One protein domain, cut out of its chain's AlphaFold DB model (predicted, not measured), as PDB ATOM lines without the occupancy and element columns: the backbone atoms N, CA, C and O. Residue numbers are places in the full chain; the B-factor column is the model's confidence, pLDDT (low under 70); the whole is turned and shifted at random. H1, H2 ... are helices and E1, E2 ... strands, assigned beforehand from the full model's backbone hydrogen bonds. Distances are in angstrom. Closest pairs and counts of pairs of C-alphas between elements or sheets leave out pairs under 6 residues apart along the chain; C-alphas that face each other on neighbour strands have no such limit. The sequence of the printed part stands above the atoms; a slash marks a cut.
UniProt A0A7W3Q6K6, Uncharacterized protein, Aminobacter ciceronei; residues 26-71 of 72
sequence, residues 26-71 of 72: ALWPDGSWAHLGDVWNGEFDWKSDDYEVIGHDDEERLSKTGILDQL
ATOM      1  N   ALA A  26      28.344  58.080  98.030       85.50
ATOM      2  CA  ALA A  26      27.878  57.061  98.952       85.50
ATOM      3  C   ALA A  26      26.679  57.602  99.740       85.50
ATOM      4  O   ALA A  26      26.816  58.533 100.531       85.50
ATOM      5  N   LEU A  27      25.503  57.016  99.530       83.12
ATOM      6  CA  LEU A  27      24.278  57.313 100.263       83.12
ATOM      7  C   LEU A  27      24.011  56.226 101.302       83.12
ATOM      8  O   LEU A  27      23.866  55.051 100.971       83.12
ATOM      9  N   TRP A  28      23.865  56.623 102.559       85.19
ATOM     10  CA  TRP A  28      23.440  55.732 103.633       85.19
ATOM     11  C   TRP A  28      21.915  55.697 103.772       85.19
ATOM     12  O   TRP A  28      21.238  56.684 103.477       85.19
ATOM     13  N   PRO A  29      21.358  54.603 104.325       77.38
ATOM     14  CA  PRO A  29      19.921  54.476 104.586       77.38
ATOM     15  C   PRO A  29      19.376  55.517 105.576       77.38
ATOM     16  O   PRO A  29      18.173  55.756 105.614       77.38
ATOM     17  N   ASP A  30      20.253  56.149 106.355       79.50
ATOM     18  CA  ASP A  30      19.925  57.254 107.262       79.50
ATOM     19  C   ASP A  30      19.656  58.580 106.514       79.50
ATOM     20  O   ASP A  30      19.284  59.578 107.119       79.50
ATOM     21  N   GLY A  31      19.874  58.617 105.192       77.94
ATOM     22  CA  GLY A  31      19.788  59.830 104.370       77.94
ATOM     23  C   GLY A  31      21.053  60.692 104.406       77.94
ATOM     24  O   GLY A  31      21.147  61.690 103.698       77.94
ATOM     25  N   SER A  32      22.053  60.297 105.198       81.88
ATOM     26  CA  SER A  32      23.403  60.855 105.101       81.88
ATOM     27  C   SER A  32      24.040  60.478 103.768       81.88
ATOM     28  O   SER A  32      23.906  59.335 103.336       81.88
ATOM     29  N   TRP A  33      24.834  61.372 103.193       84.06
ATOM     30  CA  TRP A  33      25.625  61.103 101.996       84.06
ATOM     31  C   TRP A  33      27.060  61.613 102.166       84.06
ATOM     32  O   TRP A  33      27.321  62.466 103.012       84.06
ATOM     33  N   ALA A  34      27.995  61.050 101.406       83.44
ATOM     34  CA  ALA A  34      29.382  61.500 101.336       83.44
ATOM     35  C   ALA A  34      29.974  61.157  99.972       83.44
ATOM     36  O   ALA A  34      29.476  60.273  99.277       83.44
ATOM     37  N   HIS A  35      31.064  61.820  99.601       85.25
ATOM     38  CA  HIS A  35      31.806  61.449  98.407       85.25
ATOM     39  C   HIS A  35      32.520  60.121  98.647       85.25
ATOM     40  O   HIS A  35      33.087  59.871  99.713       85.25
ATOM     41  N   LEU A  36      32.519  59.261  97.636       82.62
ATOM     42  CA  LEU A  36      33.162  57.961  97.712       82.62
ATOM     43  C   LEU A  36      34.676  58.105  97.928       82.62
ATOM     44  O   LEU A  36      35.271  57.267  98.599       82.62
ATOM     45  N   GLY A  37      35.279  59.192  97.434       81.62
ATOM     46  CA  GLY A  37      36.660  59.561  97.738       81.62
ATOM     47  C   GLY A  37      36.937  59.722  99.239       81.62
ATOM     48  O   GLY A  37      37.944  59.204  99.719       81.62
ATOM     49  N   ASP A  38      36.036  60.356  99.994       81.12
ATOM     50  CA  ASP A  38      36.161  60.532 101.451       81.12
ATOM     51  C   ASP A  38      35.925  59.224 102.214       81.12
ATOM     52  O   ASP A  38      36.622  58.921 103.187       81.12
ATOM     53  N   VAL A  39      34.996  58.392 101.731       78.69
ATOM     54  CA  VAL A  39      34.794  57.036 102.262       78.69
ATOM     55  C   VAL A  39      36.053  56.192 102.070       78.69
ATOM     56  O   VAL A  39      36.513  55.545 103.006       78.69
ATOM     57  N   TRP A  40      36.667  56.252 100.888       77.12
ATOM     58  CA  TRP A  40      37.920  55.557 100.582       77.12
ATOM     59  C   TRP A  40      39.126  56.098 101.340       77.12
ATOM     60  O   TRP A  40      40.062  55.346 101.611       77.12
ATOM     61  N   ASN A  41      39.111  57.381 101.695       80.75
ATOM     62  CA  ASN A  41      40.117  57.979 102.562       80.75
ATOM     63  C   ASN A  41      40.021  57.461 104.014       80.75
ATOM     64  O   ASN A  41      40.907  57.733 104.823       80.75
ATOM     65  N   GLY A  42      38.975  56.694 104.347       77.81
ATOM     66  CA  GLY A  42      38.746  56.143 105.681       77.81
ATOM     67  C   GLY A  42      38.116  57.146 106.646       77.81
ATOM     68  O   GLY A  42      38.075  56.901 107.849       77.81
ATOM     69  N   GLU A  43      37.591  58.271 106.151       74.25
ATOM     70  CA  GLU A  43      36.914  59.265 106.997       74.25
ATOM     71  C   GLU A  43      35.589  58.720 107.575       74.25
ATOM     72  O   GLU A  43      35.107  59.164 108.621       74.25
ATOM     73  N   PHE A  44      35.053  57.673 106.936       71.81
ATOM     74  CA  PHE A  44      33.823  56.974 107.306       71.81
ATOM     75  C   PHE A  44      34.041  55.510 107.727       71.81
ATOM     76  O   PHE A  44      33.069  54.767 107.807       71.81
ATOM     77  N   ASP A  45      35.268  55.101 108.071       70.94
ATOM     78  CA  ASP A  45      35.601  53.723 108.510       70.94
ATOM     79  C   ASP A  45      34.837  53.296 109.791       70.94
ATOM     80  O   ASP A  45      34.701  52.122 110.116       70.94
ATOM     81  N   TRP A  46      34.286  54.270 110.529       71.56
ATOM     82  CA  TRP A  46      33.428  54.071 111.703       71.56
ATOM     83  C   TRP A  46      31.942  53.836 111.365       71.56
ATOM     84  O   TRP A  46      31.136  53.616 112.274       71.56
ATOM     85  N   LYS A  47      31.558  53.920 110.086       72.12
ATOM     86  CA  LYS A  47      30.172  53.873 109.600       72.12
ATOM     87  C   LYS A  47      29.944  52.602 108.772       72.12
ATOM     88  O   LYS A  47      30.869  52.091 108.161       72.12
ATOM     89  N   SER A  48      28.712  52.084 108.764       71.75
ATOM     90  CA  SER A  48      28.382  50.831 108.057       71.75
ATOM     91  C   SER A  48      28.708  50.927 106.566       71.75
ATOM     92  O   SER A  48      28.334  51.915 105.926       71.75
ATOM     93  N   ASP A  49      29.308  49.872 106.012       70.69
ATOM     94  CA  ASP A  49      29.575  49.725 104.575       70.69
ATOM     95  C   ASP A  49      28.298  49.529 103.727       70.69
ATOM     96  O   ASP A  49      28.362  49.443 102.503       70.69
ATOM     97  N   ASP A  50      27.119  49.469 104.358       79.19
ATOM     98  CA  ASP A  50      25.796  49.355 103.723       79.19
ATOM     99  C   ASP A  50      25.326  50.665 103.054       79.19
ATOM    100  O   ASP A  50      24.176  51.085 103.201       79.19
ATOM    101  N   TYR A  51      26.221  51.345 102.344       79.81
ATOM    102  CA  TYR A  51      25.895  52.521 101.546       79.81
ATOM    103  C   TYR A  51      25.615  52.141 100.086       79.81
ATOM    104  O   TYR A  51      26.250  51.262  99.504       79.81
ATOM    105  N   GLU A  52      24.653  52.824  99.467       82.38
ATOM    106  CA  GLU A  52      24.430  52.752  98.026       82.38
ATOM    107  C   GLU A  52      25.349  53.760  97.333       82.38
ATOM    108  O   GLU A  52      25.336  54.944  97.656       82.38
ATOM    109  N   VAL A  53      26.144  53.301  96.366       78.12
ATOM    110  CA  VAL A  53      26.951  54.197  95.530       78.12
ATOM    111  C   VAL A  53      26.098  54.683  94.363       78.12
ATOM    112  O   VAL A  53      25.708  53.903  93.489       78.12
ATOM    113  N   ILE A  54      25.811  55.978  94.356       79.88
ATOM    114  CA  ILE A  54      25.096  56.689  93.303       79.88
ATOM    115  C   ILE A  54      26.125  57.429  92.451       79.88
ATOM    116  O   ILE A  54      27.030  58.075  92.972       79.88
ATOM    117  N   GLY A  55      25.989  57.336  91.130       77.31
ATOM    118  CA  GLY A  55      26.840  58.101  90.228       77.31
ATOM    119  C   GLY A  55      26.608  59.600  90.391       77.31
ATOM    120  O   GLY A  55      25.458  60.024  90.441       77.31
ATOM    121  N   HIS A  56      27.667  60.409  90.405       74.06
ATOM    122  CA  HIS A  56      27.508  61.875  90.433       74.06
ATOM    123  C   HIS A  56      26.725  62.405  89.207       74.06
ATOM    124  O   HIS A  56      26.023  63.403  89.300       74.06
ATOM    125  N   ASP A  57      26.810  61.692  88.079       69.38
ATOM    126  CA  ASP A  57      26.090  61.958  86.820       69.38
ATOM    127  C   ASP A  57      24.598  61.545  86.877       69.38
ATOM    128  O   ASP A  57      23.807  61.913  86.015       69.38
ATOM    129  N   ASP A  58      24.179  60.788  87.899       73.88
ATOM    130  CA  ASP A  58      22.793  60.339  88.073       73.88
ATOM    131  C   ASP A  58      21.952  61.405  88.817       73.88
ATOM    132  O   ASP A  58      21.443  61.187  89.922       73.88
ATOM    133  N   GLU A  59      21.746  62.562  88.180       71.00
ATOM    134  CA  GLU A  59      20.940  63.682  88.708       71.00
ATOM    135  C   GLU A  59      19.498  63.263  89.084       71.00
ATOM    136  O   GLU A  59      18.911  63.771  90.044       71.00
ATOM    137  N   GLU A  60      18.916  62.278  88.387       75.12
ATOM    138  CA  GLU A  60      17.589  61.723  88.712       75.12
ATOM    139  C   GLU A  60      17.588  60.979  90.063       75.12
ATOM    140  O   GLU A  60      16.648  61.094  90.854       75.12
ATOM    141  N   ARG A  61      18.654  60.232  90.372       75.19
ATOM    142  CA  ARG A  61      18.801  59.556  91.671       75.19
ATOM    143  C   ARG A  61      19.114  60.564  92.772       75.19
ATOM    144  O   ARG A  61      18.563  60.447  93.867       75.19
ATOM    145  N   LEU A  62      19.954  61.557  92.485       75.94
ATOM    146  CA  LEU A  62      20.333  62.606  93.436       75.94
ATOM    147  C   LEU A  62      19.146  63.510  93.804       75.94
ATOM    148  O   LEU A  62      18.949  63.831  94.975       75.94
ATOM    149  N   SER A  63      18.299  63.860  92.833       75.50
ATOM    150  CA  SER A  63      17.061  64.613  93.083       75.50
ATOM    151  C   SER A  63      16.040  63.793  93.875       75.50
ATOM    152  O   SER A  63      15.417  64.305  94.802       75.50
ATOM    153  N   LYS A  64      15.908  62.493  93.585       77.38
ATOM    154  CA  LYS A  64      14.993  61.594  94.309       77.38
ATOM    155  C   LYS A  64      15.401  61.337  95.760       77.38
ATOM    156  O   LYS A  64      14.550  61.025  96.590       77.38
ATOM    157  N   THR A  65      16.690  61.440  96.056       71.25
ATOM    158  CA  THR A  65      17.250  61.237  97.399       71.25
ATOM    159  C   THR A  65      17.339  62.539  98.196       71.25
ATOM    160  O   THR A  65      17.614  62.493  99.390       71.25
ATOM    161  N   GLY A  66      17.065  63.690  97.567       72.56
ATOM    162  CA  GLY A  66      17.183  65.004  98.201       72.56
ATOM    163  C   GLY A  66      18.633  65.426  98.465       72.56
ATOM    164  O   GLY A  66      18.867  66.382  99.196       72.56
ATOM    165  N   ILE A  67      19.603  64.713  97.884       73.31
ATOM    166  CA  ILE A  67      21.032  65.035  97.975       73.31
ATOM    167  C   ILE A  67      21.351  66.236  97.084       73.31
ATOM    168  O   ILE A  67      22.143  67.090  97.465       73.31
ATOM    169  N   LEU A  68      20.689  66.330  95.924       69.38
ATOM    170  CA  LEU A  68      20.883  67.428  94.972       69.38
ATOM    171  C   LEU A  68      20.590  68.808  95.594       69.38
ATOM    172  O   LEU A  68      21.268  69.769  95.266       69.38
ATOM    173  N   ASP A  69      19.628  68.885  96.517       68.12
ATOM    174  CA  ASP A  69      19.262  70.110  97.249       68.12
ATOM    175  C   ASP A  69      20.337  70.541  98.266       68.12
ATOM    176  O   ASP A  69      20.502  71.719  98.543       68.12
ATOM    177  N   GLN A  70      21.120  69.592  98.792       67.50
ATOM    178  CA  GLN A  70      22.200  69.865  99.752       67.50
ATOM    179  C   GLN A  70      23.530  70.241  99.082       67.50
ATOM    180  O   GLN A  70      24.474  70.622  99.775       67.50
ATOM    181  N   LEU A  71      23.620  70.086  97.758       64.94
ATOM    182  CA  LEU A  71      24.768  70.483  96.940       64.94
ATOM    183  C   LEU A  71      24.661  71.939  96.429       64.94
ATOM    184  O   LEU A  71      25.624  72.409  95.820       64.94
TER     185      LEU A  71
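AT A GLANCE: This is residues 26 to 71 of the 72 residues of an uncharacterized protein of Aminobacter ciceronei (UniProt A0A7W3Q6K6). Two short strands, E1 and E2, lie near each other in the middle of a small, loop-rich domain, with H1 and the long loop after it towards one end of the longest axis and a corner of two helices, H2 and H3, towards the other. The printed part has 46 residues, with three named helices and two named strands in the order E1, H1, E2, H2, H3. Helices hold 16 and strands 6 of the 22 residues in named elements, under half of the printed part, and the class is mixed. It is compact, with a radius of gyration of the C-alphas of 10.4 A and spans of 28 by 19 by 16 A.

IN THESE COORDINATES: H2, the longest helix, holds residues 59 to 65 and measures 9.8 A, from C-alpha 59 at (20.940, 63.682, 88.708). H3 holds residues 68 to 71, 5.3 A, ending with C-alpha 71 at (24.768, 70.483, 96.940). E2 holds residues 52 to 54, 6.2 A. E1 holds residues 33 to 35, 7.2 A, from C-alpha 33 at (25.625, 61.103, 101.996). H1 holds residues 36 to 40, 6.1 A.

HOW THE PARTS SIT: H2 and H3 only just touch, only at the corner by their link, with 3 pairs of C-alphas within 8 A; the closest, Leu 62 and Leu 68, are 5.1 A apart. The closest C-alphas of E2 and H2, Ile 54 and Arg 61, are 7.1 A apart. E1 and E2 are near each other, with 6 pairs of C-alphas within 10 A, and each pairs with no named strand. The closest C-alphas of H1 and E2, Leu 36 and Val 53, are 7.6 A apart. E1 and H1 meet only through their link. H1 is apart from H2 and H3. In H1 and H2 every O i to N i+4 pair is within hydrogen-bond range; H3 is too short for such a pair.

THE WHOLE: The two C-alphas farthest apart, Trp 46 and Glu 60, are 28.9 A apart. The printed part has no cut. The link from H1 to E2 is long, with 11 residues. The mean pLDDT of the printed part is 76.5; residue 57 and residues 68 to 71 are under 70.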